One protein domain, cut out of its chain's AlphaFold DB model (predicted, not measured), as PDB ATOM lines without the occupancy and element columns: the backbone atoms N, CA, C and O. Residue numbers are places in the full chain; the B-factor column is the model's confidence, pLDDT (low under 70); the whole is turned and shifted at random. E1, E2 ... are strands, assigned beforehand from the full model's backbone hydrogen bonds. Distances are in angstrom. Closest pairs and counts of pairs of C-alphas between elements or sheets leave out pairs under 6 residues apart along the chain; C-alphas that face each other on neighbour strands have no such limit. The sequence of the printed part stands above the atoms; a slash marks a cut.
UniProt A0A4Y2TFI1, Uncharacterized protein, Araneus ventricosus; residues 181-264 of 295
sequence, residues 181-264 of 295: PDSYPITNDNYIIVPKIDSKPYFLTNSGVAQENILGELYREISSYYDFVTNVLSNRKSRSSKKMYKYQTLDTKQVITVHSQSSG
ATOM      1  N   PRO A 181     -80.074-110.639 148.905       95.38
ATOM      2  CA  PRO A 181     -80.292-111.308 147.620       95.38
ATOM      3  C   PRO A 181     -81.720-111.191 147.066       95.38
ATOM      4  O   PRO A 181     -81.922-111.410 145.873       95.38
ATOM      5  N   ASP A 182     -82.706-110.847 147.901       91.75
ATOM      6  CA  ASP A 182     -84.106-110.673 147.489       91.75
ATOM      7  C   ASP A 182     -84.639-109.265 147.810       91.75
ATOM      8  O   ASP A 182     -85.080-108.531 146.931       91.75
ATOM      9  N   SER A 183     -84.633-108.882 149.089       96.19
ATOM     10  CA  SER A 183     -85.148-107.596 149.602       96.19
ATOM     11  C   SER A 183     -84.697-107.381 151.053       96.19
ATOM     12  O   SER A 183     -83.895-108.158 151.553       96.19
ATOM     13  N   TYR A 184     -85.195-106.386 151.789       97.88
ATOM     14  CA  TYR A 184     -84.966-106.357 153.244       97.88
ATOM     15  C   TYR A 184     -85.455-107.632 153.936       97.88
ATOM     16  O   TYR A 184     -86.455-108.181 153.472       97.88
ATOM     17  N   PRO A 185     -84.849-108.055 155.065       98.00
ATOM     18  CA  PRO A 185     -85.456-109.028 155.974       98.00
ATOM     19  C   PRO A 185     -86.798-108.503 156.518       98.00
ATOM     20  O   PRO A 185     -87.053-107.297 156.517       98.00
ATOM     21  N   ILE A 186     -87.676-109.402 156.965       98.31
ATOM     22  CA  ILE A 186     -88.988-109.037 157.519       98.31
ATOM     23  C   ILE A 186     -89.259-109.747 158.835       98.31
ATOM     24  O   ILE A 186     -88.737-110.831 159.106       98.31
ATOM     25  N   THR A 187     -90.124-109.147 159.638       98.12
ATOM     26  CA  THR A 187     -90.687-109.792 160.819       98.12
ATOM     27  C   THR A 187     -91.624-110.936 160.427       98.12
ATOM     28  O   THR A 187     -92.092-111.036 159.287       98.12
ATOM     29  N   ASN A 188     -91.958-111.794 161.390       96.88
ATOM     30  CA  ASN A 188     -92.898-112.905 161.184       96.88
ATOM     31  C   ASN A 188     -94.341-112.464 160.825       96.88
ATOM     32  O   ASN A 188     -95.165-113.273 160.398       96.88
ATOM     33  N   ASP A 189     -94.655-111.174 160.969       96.69
ATOM     34  CA  ASP A 189     -95.904-110.526 160.561       96.69
ATOM     35  C   ASP A 189     -95.740-109.573 159.359       96.69
ATOM     36  O   ASP A 189     -96.692-108.891 158.977       96.69
ATOM     37  N   ASN A 190     -94.606-109.673 158.655       97.69
ATOM     38  CA  ASN A 190     -94.274-109.044 157.369       97.69
ATOM     39  C   ASN A 190     -93.890-107.558 157.400       97.69
ATOM     40  O   ASN A 190     -93.861-106.935 156.337       97.69
ATOM     41  N   TYR A 191     -93.574-106.978 158.555       98.06
ATOM     42  CA  TYR A 191     -92.984-105.640 158.591       98.06
ATOM     43  C   TYR A 191     -91.527-105.690 158.146       98.06
ATOM     44  O   TYR A 191     -90.790-106.611 158.497       98.06
ATOM     45  N   ILE A 192     -91.106-104.700 157.363       98.50
ATOM     46  CA  ILE A 192     -89.719-104.580 156.919       98.50
ATOM     47  C   ILE A 192     -88.810-104.314 158.121       98.50
ATOM     48  O   ILE A 192     -89.101-103.451 158.956       98.50
ATOM     49  N   ILE A 193     -87.695-105.044 158.162       98.56
ATOM     50  CA  ILE A 193     -86.594-104.849 159.097       98.56
ATOM     51  C   ILE A 193     -85.457-104.141 158.352       98.56
ATOM     52  O   ILE A 193     -84.924-104.659 157.372       98.56
ATOM     53  N   VAL A 194     -85.072-102.962 158.833       98.44
ATOM     54  CA  VAL A 194     -83.915-102.204 158.347       98.44
ATOM     55  C   VAL A 194     -82.705-102.578 159.208       98.44
ATOM     56  O   VAL A 194     -82.726-102.317 160.412       98.44
ATOM     57  N   PRO A 195     -81.650-103.194 158.647       97.44
ATOM     58  CA  PRO A 195     -80.502-103.609 159.444       97.44
ATOM     59  C   PRO A 195     -79.703-102.432 159.998       97.44
ATOM     60  O   PRO A 195     -79.604-101.377 159.363       97.44
ATOM     61  N   LYS A 196     -79.075-102.631 161.158       96.38
ATOM     62  CA  LYS A 196     -78.126-101.666 161.729       96.38
ATOM     63  C   LYS A 196     -76.706-102.016 161.312       96.38
ATOM     64  O   LYS A 196     -76.161-103.045 161.713       96.38
ATOM     65  N   ILE A 197     -76.089-101.148 160.513       94.38
ATOM     66  CA  ILE A 197     -74.742-101.359 159.981       94.38
ATOM     67  C   ILE A 197     -73.885-100.139 160.291       94.38
ATOM     68  O   ILE A 197     -74.286 -99.002 160.057       94.38
ATOM     69  N   ASP A 198     -72.732-100.388 160.914       92.25
ATOM     70  CA  ASP A 198     -71.842 -99.354 161.450       92.25
ATOM     71  C   ASP A 198     -72.608 -98.341 162.334       92.25
ATOM     72  O   ASP A 198     -72.461 -97.121 162.237       92.25
ATOM     73  N   SER A 199     -73.468 -98.888 163.206       93.38
ATOM     74  CA  SER A 199     -74.321 -98.176 164.172       93.38
ATOM     75  C   SER A 199     -75.403 -97.267 163.578       93.38
ATOM     76  O   SER A 199     -76.014 -96.497 164.320       93.38
ATOM     77  N   LYS A 200     -75.684 -97.361 162.274       95.94
ATOM     78  CA  LYS A 200     -76.728 -96.579 161.598       95.94
ATOM     79  C   LYS A 200     -77.714 -97.493 160.861       95.94
ATOM     80  O   LYS A 200     -77.323 -98.586 160.456       95.94
ATOM     81  N   PRO A 201     -78.977 -97.073 160.675       97.38
ATOM     82  CA  PRO A 201     -79.888 -97.777 159.780       97.38
ATOM     83  C   PRO A 201     -79.311 -97.810 158.360       97.38
ATOM     84  O   PRO A 201     -78.862 -96.781 157.848       97.38
ATOM     85  N   TYR A 202     -79.306 -98.986 157.736       97.44
ATOM     86  CA  TYR A 202     -78.836 -99.157 156.366       97.44
ATOM     87  C   TYR A 202     -80.012 -99.214 155.392       97.44
ATOM     88  O   TYR A 202     -80.743-100.206 155.362       97.44
ATOM     89  N   PHE A 203     -80.178 -98.167 154.582       97.25
ATOM     90  CA  PHE A 203     -81.260 -98.097 153.603       97.25
ATOM     91  C   PHE A 203     -80.808 -98.581 152.220       97.25
ATOM     92  O   PHE A 203     -79.964 -97.953 151.588       97.25
ATOM     93  N   LEU A 204     -81.418 -99.665 151.737       95.94
ATOM     94  CA  LEU A 204     -81.303-100.139 150.362       95.94
ATOM     95  C   LEU A 204     -81.769 -99.076 149.368       95.94
ATOM     96  O   LEU A 204     -82.840 -98.468 149.523       95.94
ATOM     97  N   THR A 205     -81.000 -98.935 148.292       90.31
ATOM     98  CA  THR A 205     -81.317 -98.038 147.179       90.31
ATOM     99  C   THR A 205     -82.678 -98.400 146.568       90.31
ATOM    100  O   THR A 205     -82.955 -99.565 146.299       90.31
ATOM    101  N   ASN A 206     -83.539 -97.402 146.328       86.75
ATOM    102  CA  ASN A 206     -84.874 -97.561 145.718       86.75
ATOM    103  C   ASN A 206     -85.864 -98.460 146.483       86.75
ATOM    104  O   ASN A 206     -86.822 -98.957 145.897       86.75
ATOM    105  N   SER A 207     -85.675 -98.659 147.788       91.44
ATOM    106  CA  SER A 207     -86.567 -99.520 148.575       91.44
ATOM    107  C   SER A 207     -87.890 -98.872 148.999       91.44
ATOM    108  O   SER A 207     -88.801 -99.575 149.429       91.44
ATOM    109  N   GLY A 208     -88.003 -97.542 148.908       94.31
ATOM    110  CA  GLY A 208     -89.166 -96.792 149.403       94.31
ATOM    111  C   GLY A 208     -89.291 -96.764 150.932       94.31
ATOM    112  O   GLY A 208     -90.289 -96.265 151.442       94.31
ATOM    113  N   VAL A 209     -88.296 -97.288 151.654       97.38
ATOM    114  CA  VAL A 209     -88.209 -97.260 153.119       97.38
ATOM    115  C   VAL A 209     -87.223 -96.175 153.525       97.38
ATOM    116  O   VAL A 209     -86.107 -96.127 153.008       97.38
ATOM    117  N   ALA A 210     -87.634 -95.322 154.456       97.75
ATOM    118  CA  ALA A 210     -86.878 -94.170 154.923       97.75
ATOM    119  C   ALA A 210     -86.868 -94.077 156.460       97.75
ATOM    120  O   ALA A 210     -87.452 -94.905 157.166       97.75
ATOM    121  N   GLN A 211     -86.163 -93.078 156.992       97.94
ATOM    122  CA  GLN A 211     -85.945 -92.907 158.432       97.94
ATOM    123  C   GLN A 211     -87.256 -92.732 159.207       97.94
ATOM    124  O   GLN A 211     -87.414 -93.298 160.286       97.94
ATOM    125  N   GLU A 212     -88.207 -91.994 158.643       97.50
ATOM    126  CA  GLU A 212     -89.538 -91.748 159.200       97.50
ATOM    127  C   GLU A 212     -90.399 -93.013 159.327       97.50
ATOM    128  O   GLU A 212     -91.414 -93.005 160.023       97.50
ATOM    129  N   ASN A 213     -90.006 -94.112 158.676       98.19
ATOM    130  CA  ASN A 213     -90.704 -95.386 158.787       98.19
ATOM    131  C   ASN A 213     -90.272 -96.209 160.002       98.19
ATOM    132  O   ASN A 213     -90.960 -97.174 160.339       98.19
ATOM    133  N   ILE A 214     -89.142 -95.885 160.636       98.50
ATOM    134  CA  ILE A 214     -88.613 -96.666 161.756       98.50
ATOM    135  C   ILE A 214     -89.493 -96.466 162.994       98.50
ATOM    136  O   ILE A 214     -89.639 -95.358 163.501       98.50
ATOM    137  N   LEU A 215     -90.031 -97.570 163.514       98.06
ATOM    138  CA  LEU A 215     -90.799 -97.597 164.761       98.06
ATOM    139  C   LEU A 215     -89.889 -97.718 165.990       98.06
ATOM    140  O   LEU A 215     -90.182 -97.164 167.050       98.06
ATOM    141  N   GLY A 216     -88.791 -98.464 165.865       98.12
ATOM    142  CA  GLY A 216     -87.901 -98.746 166.982       98.12
ATOM    143  C   GLY A 216     -86.833 -99.785 166.674       98.12
ATOM    144  O   GLY A 216     -86.805-100.362 165.587       98.12
ATOM    145  N   GLU A 217     -85.963-100.028 167.648       98.12
ATOM    146  CA  GLU A 217     -84.947-101.076 167.586       98.12
ATOM    147  C   GLU A 217     -85.586-102.433 167.916       98.12
ATOM    148  O   GLU A 217     -86.210-102.603 168.963       98.12
ATOM    149  N   LEU A 218     -85.461-103.403 167.018       98.06
ATOM    150  CA  LEU A 218     -85.924-104.775 167.160       98.06
ATOM    151  C   LEU A 218     -85.040-105.525 168.161       98.06
ATOM    152  O   LEU A 218     -83.812-105.525 168.046       98.06
ATOM    153  N   TYR A 219     -85.676-106.184 169.128       97.06
ATOM    154  CA  TYR A 219     -84.988-107.036 170.089       97.06
ATOM    155  C   TYR A 219     -84.643-108.391 169.465       97.06
ATOM    156  O   TYR A 219     -85.522-109.070 168.934       97.06
ATOM    157  N   ARG A 220     -83.385-108.794 169.612       93.88
ATOM    158  CA  ARG A 220     -82.857-110.133 169.350       93.88
ATOM    159  C   ARG A 220     -82.123-110.621 170.600       93.88
ATOM    160  O   ARG A 220     -81.495-109.834 171.298       93.88
ATOM    161  N   GLU A 221     -82.155-111.905 170.910       89.94
ATOM    162  CA  GLU A 221     -81.593-112.464 172.143       89.94
ATOM    163  C   GLU A 221     -80.078-112.303 172.229       89.94
ATOM    164  O   GLU A 221     -79.552-112.006 173.300       89.94
ATOM    165  N   ILE A 222     -79.368-112.476 171.112       83.56
ATOM    166  CA  ILE A 222     -77.899-112.427 171.095       83.56
ATOM    167  C   ILE A 222     -77.391-110.986 170.993       83.56
ATOM    168  O   ILE A 222     -76.416-110.628 171.649       83.56
ATOM    169  N   SER A 223     -78.034-110.156 170.171       83.69
ATOM    170  CA  SER A 223     -77.583-108.788 169.889       83.69
ATOM    171  C   SER A 223     -78.392-107.704 170.605       83.69
ATOM    172  O   SER A 223     -78.116-106.521 170.423       83.69
ATOM    173  N   SER A 224     -79.344-108.088 171.462       91.38
ATOM    174  CA  SER A 224     -80.281-107.170 172.118       91.38
ATOM    175  C   SER A 224     -81.016-106.296 171.088       91.38
ATOM    176  O   SER A 224     -81.485-106.797 170.070       91.38
ATOM    177  N   TYR A 225     -81.155-104.997 171.341       88.19
ATOM    178  CA  TYR A 225     -81.768-104.040 170.424       88.19
ATOM    179  C   TYR A 225     -80.780-103.660 169.313       88.19
ATOM    180  O   TYR A 225     -79.913-102.805 169.509       88.19
ATOM    181  N   TYR A 226     -80.877-104.339 168.166       91.75
ATOM    182  CA  TYR A 226     -79.891-104.217 167.090       91.75
ATOM    183  C   TYR A 226     -80.486-103.641 165.807       91.75
ATOM    184  O   TYR A 226     -80.187-102.501 165.475       91.75
ATOM    185  N   ASP A 227     -81.335-104.385 165.100       96.94
ATOM    186  CA  ASP A 227     -81.942-103.908 163.849       96.94
ATOM    187  C   ASP A 227     -83.130-102.980 164.112       96.94
ATOM    188  O   ASP A 227     -83.519-102.782 165.255       96.94
ATOM    189  N   PHE A 228     -83.739-102.424 163.068       98.19
ATOM    190  CA  PHE A 228     -84.891-101.533 163.187       98.19
ATOM    191  C   PHE A 228     -86.132-102.162 162.565       98.19
ATOM    192  O   PHE A 228     -86.098-102.599 161.418       98.19
ATOM    193  N   VAL A 229     -87.248-102.175 163.292       98.19
ATOM    194  CA  VAL A 229     -88.556-102.526 162.722       98.19
ATOM    195  C   VAL A 229     -89.232-101.269 162.183       98.19
ATOM    196  O   VAL A 229     -89.111-100.186 162.761       98.19
ATOM    197  N   THR A 230     -89.942-101.404 161.066       98.50
ATOM    198  CA  THR A 230     -90.618-100.288 160.397       98.50
ATOM    199  C   THR A 230     -92.136-100.444 160.398       98.50
ATOM    200  O   THR A 230     -92.665-101.515 160.682       98.50
ATOM    201  N   ASN A 231     -92.852 -99.379 160.043       97.81
ATOM    202  CA  ASN A 231     -94.291 -99.421 159.775       97.81
ATOM    203  C   ASN A 231     -94.643 -99.841 158.334       97.81
ATOM    204  O   ASN A 231     -95.815 -99.803 157.960       97.81
ATOM    205  N   VAL A 232     -93.654-100.238 157.526       98.12
ATOM    206  CA  VAL A 232     -93.845-100.619 156.124       98.12
ATOM    207  C   VAL A 232     -94.023-102.127 156.023       98.12
ATOM    208  O   VAL A 232     -93.189-102.900 156.495       98.12
ATOM    209  N   LEU A 233     -95.113-102.550 155.383       97.44
ATOM    210  CA  LEU A 233     -95.361-103.956 155.084       97.44
ATOM    211  C   LEU A 233     -94.626-104.376 153.817       97.44
ATOM    212  O   LEU A 233     -94.631-103.677 152.805       97.44
ATOM    213  N   SER A 234     -94.044-105.565 153.865       97.06
ATOM    214  CA  SER A 234     -93.456-106.202 152.702       97.06
ATOM    215  C   SER A 234     -94.511-106.878 151.829       97.06
ATOM    216  O   SER A 234     -95.505-107.424 152.316       97.06
ATOM    217  N   ASN A 235     -94.264-106.892 150.518       95.69
ATOM    218  CA  ASN A 235     -95.103-107.609 149.555       95.69
ATOM    219  C   ASN A 235     -94.907-109.130 149.633       95.69
ATOM    220  O   ASN A 235     -95.807-109.890 149.271       95.69
ATOM    221  N   ARG A 236     -93.745-109.588 150.116       94.94
ATOM    222  CA  ARG A 236     -93.490-111.011 150.370       94.94
ATOM    223  C   ARG A 236     -94.036-111.422 151.732       94.94
ATOM    224  O   ARG A 236     -94.174-110.611 152.646       94.94
ATOM    225  N   LYS A 237     -94.348-112.708 151.854       96.12
ATOM    226  CA  LYS A 237     -94.771-113.311 153.116       96.12
ATOM    227  C   LYS A 237     -93.573-113.901 153.840       96.12
ATOM    228  O   LYS A 237     -92.718-114.511 153.204       96.12
ATOM    229  N   SER A 238     -93.539-113.729 155.157       95.75
ATOM    230  CA  SER A 238     -92.613-114.457 156.012       95.75
ATOM    231  C   SER A 238     -92.913-115.945 155.899       95.75
ATOM    232  O   SER A 238     -94.076-116.356 155.869       95.75
ATOM    233  N   ARG A 239     -91.855-116.751 155.833       95.56
ATOM    234  CA  ARG A 239     -91.970-118.213 155.894       95.56
ATOM    235  C   ARG A 239     -92.156-118.731 157.320       95.56
ATOM    236  O   ARG A 239     -92.457-119.905 157.507       95.56
ATOM    237  N   SER A 240     -91.935-117.879 158.318       95.69
ATOM    238  CA  SER A 240     -92.085-118.246 159.717       95.69
ATOM    239  C   SER A 240     -93.533-118.097 160.166       95.69
ATOM    240  O   SER A 240     -94.272-117.229 159.696       95.69
ATOM    241  N   SER A 241     -93.944-118.931 161.115       93.38
ATOM    242  CA  SER A 241     -95.211-118.729 161.805       93.38
ATOM    243  C   SER A 241     -95.142-117.475 162.682       93.38
ATOM    244  O   SER A 241     -94.086-117.105 163.200       93.38
ATOM    245  N   LYS A 242     -96.286-116.807 162.872       93.12
ATOM    246  CA  LYS A 242     -96.355-115.616 163.726       93.12
ATOM    247  C   LYS A 242     -95.997-115.974 165.167       93.12
ATOM    248  O   LYS A 242     -96.743-116.698 165.831       93.12
ATOM    249  N   LYS A 243     -94.909-115.402 165.672       94.19
ATOM    250  CA  LYS A 243     -94.479-115.480 167.070       94.19
ATOM    251  C   LYS A 243     -94.512-114.090 167.700       94.19
ATOM    252  O   LYS A 243     -94.568-113.072 167.016       94.19
ATOM    253  N   MET A 244     -94.487-114.053 169.025       95.69
ATOM    254  CA  MET A 244     -94.313-112.797 169.746       95.69
ATOM    255  C   MET A 244     -92.900-112.257 169.517       95.69
ATOM    256  O   MET A 244     -91.952-113.034 169.550       95.69
ATOM    257  N   TYR A 245     -92.758-110.946 169.344       96.81
ATOM    258  CA  TYR A 245     -91.459-110.267 169.336       96.81
ATOM    259  C   TYR A 245     -91.554-108.911 170.039       96.81
ATOM    260  O   TYR A 245     -92.641-108.459 170.408       96.81
ATOM    261  N   LYS A 246     -90.407-108.272 170.277       97.69
ATOM    262  CA  LYS A 246     -90.328-106.985 170.978       97.69
ATOM    263  C   LYS A 246     -89.517-105.985 170.176       97.69
ATOM    264  O   LYS A 246     -88.554-106.359 169.514       97.69
ATOM    265  N   TYR A 247     -89.858-104.712 170.303       98.06
ATOM    266  CA  TYR A 247     -89.002-103.618 169.861       98.06
ATOM    267  C   TYR A 247     -89.025-102.476 170.876       98.06
ATOM    268  O   TYR A 247     -89.954-102.364 171.675       98.06
ATOM    269  N   GLN A 248     -87.987-101.648 170.877       98.06
ATOM    270  CA  GLN A 248     -87.877-100.461 171.716       98.06
ATOM    271  C   GLN A 248     -88.045 -99.209 170.858       98.06
ATOM    272  O   GLN A 248     -87.289 -99.002 169.913       98.06
ATOM    273  N   THR A 249     -89.016 -98.360 171.189       97.88
ATOM    274  CA  THR A 249     -89.235 -97.091 170.479       97.88
ATOM    275  C   THR A 249     -88.001 -96.193 170.561       97.88
ATOM    276  O   THR A 249     -87.318 -96.138 171.590       97.88
ATOM    277  N   LEU A 250     -87.704 -95.460 169.484       94.38
ATOM    278  CA  LEU A 250     -86.516 -94.603 169.452       94.38
ATOM    279  C   LEU A 250     -86.614 -93.437 170.444       94.38
ATOM    280  O   LEU A 250     -85.639 -93.188 171.158       94.38
ATOM    281  N   ASP A 251     -87.787 -92.799 170.518       95.00
ATOM    282  CA  ASP A 251     -88.007 -91.552 171.261       95.00
ATOM    283  C   ASP A 251     -88.229 -91.783 172.757       95.00
ATOM    284  O   ASP A 251     -87.580 -91.165 173.598       95.00
ATOM    285  N   THR A 252     -89.146 -92.692 173.107       96.38
ATOM    286  CA  THR A 252     -89.553 -92.917 174.505       96.38
ATOM    287  C   THR A 252     -88.781 -94.040 175.187       96.38
ATOM    288  O   THR A 252     -88.931 -94.232 176.392       96.38
ATOM    289  N   LYS A 253     -87.976 -94.808 174.433       97.19
ATOM    290  CA  LYS A 253     -87.308 -96.035 174.902       97.19
ATOM    291  C   LYS A 253     -88.274 -97.060 175.510       97.19
ATOM    292  O   LYS A 253     -87.859 -97.952 176.254       97.19
ATOM    293  N   GLN A 254     -89.555 -96.966 175.162       97.56
ATOM    294  CA  GLN A 254     -90.592 -97.876 175.613       97.56
ATOM    295  C   GLN A 254     -90.475 -99.197 174.860       97.56
ATOM    296  O   GLN A 254     -90.371 -99.223 173.636       97.56
ATOM    297  N   VAL A 255     -90.533-100.303 175.598       97.75
ATOM    298  CA  VAL A 255     -90.562-101.639 175.004       97.75
ATOM    299  C   VAL A 255     -91.993-101.981 174.612       97.75
ATOM    300  O   VAL A 255     -92.873-102.092 175.466       97.75
ATOM    301  N   ILE A 256     -92.215-102.172 173.318       97.88
ATOM    302  CA  ILE A 256     -93.472-102.645 172.752       97.88
ATOM    303  C   ILE A 256     -93.348-104.144 172.501       97.88
ATOM    304  O   ILE A 256     -92.400-104.607 171.867       97.88
ATOM    305  N   THR A 257     -94.312-104.911 173.010       97.38
ATOM    306  CA  THR A 257     -94.430-106.346 172.731       97.38
ATOM    307  C   THR A 257     -95.499-106.549 171.670       97.38
ATOM    308  O   THR A 257     -96.671-106.247 171.892       97.38
ATOM    309  N   VAL A 258     -95.094-107.061 170.512       96.25
ATOM    310  CA  VAL A 258     -96.008-107.430 169.438       96.25
ATOM    311  C   VAL A 258     -96.444-108.863 169.689       96.25
ATOM    312  O   VAL A 258     -95.664-109.807 169.568       96.25
ATOM    313  N   HIS A 259     -97.698-109.025 170.093       91.19
ATOM    314  CA  HIS A 259     -98.294-110.342 170.245       91.19
ATOM    315  C   HIS A 259     -98.667-110.881 168.871       91.19
ATOM    316  O   HIS A 259     -99.238-110.154 168.053       91.19
ATOM    317  N   SER A 260     -98.410-112.171 168.627       81.25
ATOM    318  CA  SER A 260     -99.050-112.815 167.492       81.25
ATOM    319  C   SER A 260    -100.552-112.669 167.712       81.25
ATOM    320  O   SER A 260    -101.095-113.111 168.729       81.25
ATOM    321  N   GLN A 261    -101.241-111.991 166.792       69.56
ATOM    322  CA  GLN A 261    -102.677-112.180 166.697       69.56
ATOM    323  C   GLN A 261    -102.826-113.667 166.426       69.56
ATOM    324  O   GLN A 261    -102.565-114.104 165.301       69.56
ATOM    325  N   SER A 262    -103.142-114.447 167.471       57.59
ATOM    326  CA  SER A 262    -103.570-115.830 167.316       57.59
ATOM    327  C   SER A 262    -104.546-115.763 166.162       57.59
ATOM    328  O   SER A 262    -105.484-114.973 166.260       57.59
ATOM    329  N   SER A 263    -104.259-116.416 165.042       53.56
ATOM    330  CA  SER A 263    -105.115-116.383 163.860       53.56
ATOM    331  C   SER A 263    -106.498-116.807 164.327       53.56
ATOM    332  O   SER A 263    -106.676-117.996 164.589       53.56
ATOM    333  N   GLY A 264    -107.366-115.819 164.599       49.06
ATOM    334  CA  GLY A 264    -108.274-115.817 165.753       49.06
ATOM    335  C   GLY A 264    -108.937-117.147 165.904       49.06
ATOM    336  O   GLY A 264    -109.896-117.333 165.179       49.06
TER     337      GLY A 264
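AT A GLANCE: This is residues 181 to 264 of the 295 residues of an uncharacterized protein of Araneus ventricosus (UniProt A0A4Y2TFI1). There is little regular structure: one small, strongly twisted antiparallel sheet, order E1 E3 E2 E4 E5, with long loops around it and a bend in E3. The 84 printed residues have no named helix and five strands, E1 to E5 along the chain; the class is all strand, though these hold only 30 residues. The whole is compact, radius of gyration of the C-alphas 12.5 A, spanning 37 by 30 by 24 A.

HOW THE PARTS SIT: Inner strand E3, residues 224 to 233, bends by 51 degrees at residue 227. It is antiparallel to edge strand E1, residues 191 to 194, at 130 degrees, with N 194 and O 228 2.8 A apart, within hydrogen-bond range. E3 forms a hairpin with E2, residues 214 to 220; N 218 and O 227 are 2.7 A apart. E2 is antiparallel to E4, residues 245 to 249; N 217 and O 248 are 2.8 A apart. E4 forms a hairpin with edge strand E5, residues 255 to 258; N 256 and O 247 are 2.8 A apart.

IN THESE COORDINATES: E1 begins at C-alpha 191 (-92.984, -105.640, 158.591); E5 ends at C-alpha 258 (-96.008, -107.430, 169.438). E3 is 23.0 A long, E2 16.5 A.

THE WHOLE: The printed part has no cut. E1 to E2 and E3 to E4 are long links. Residues 261 to 264 are under pLDDT 70.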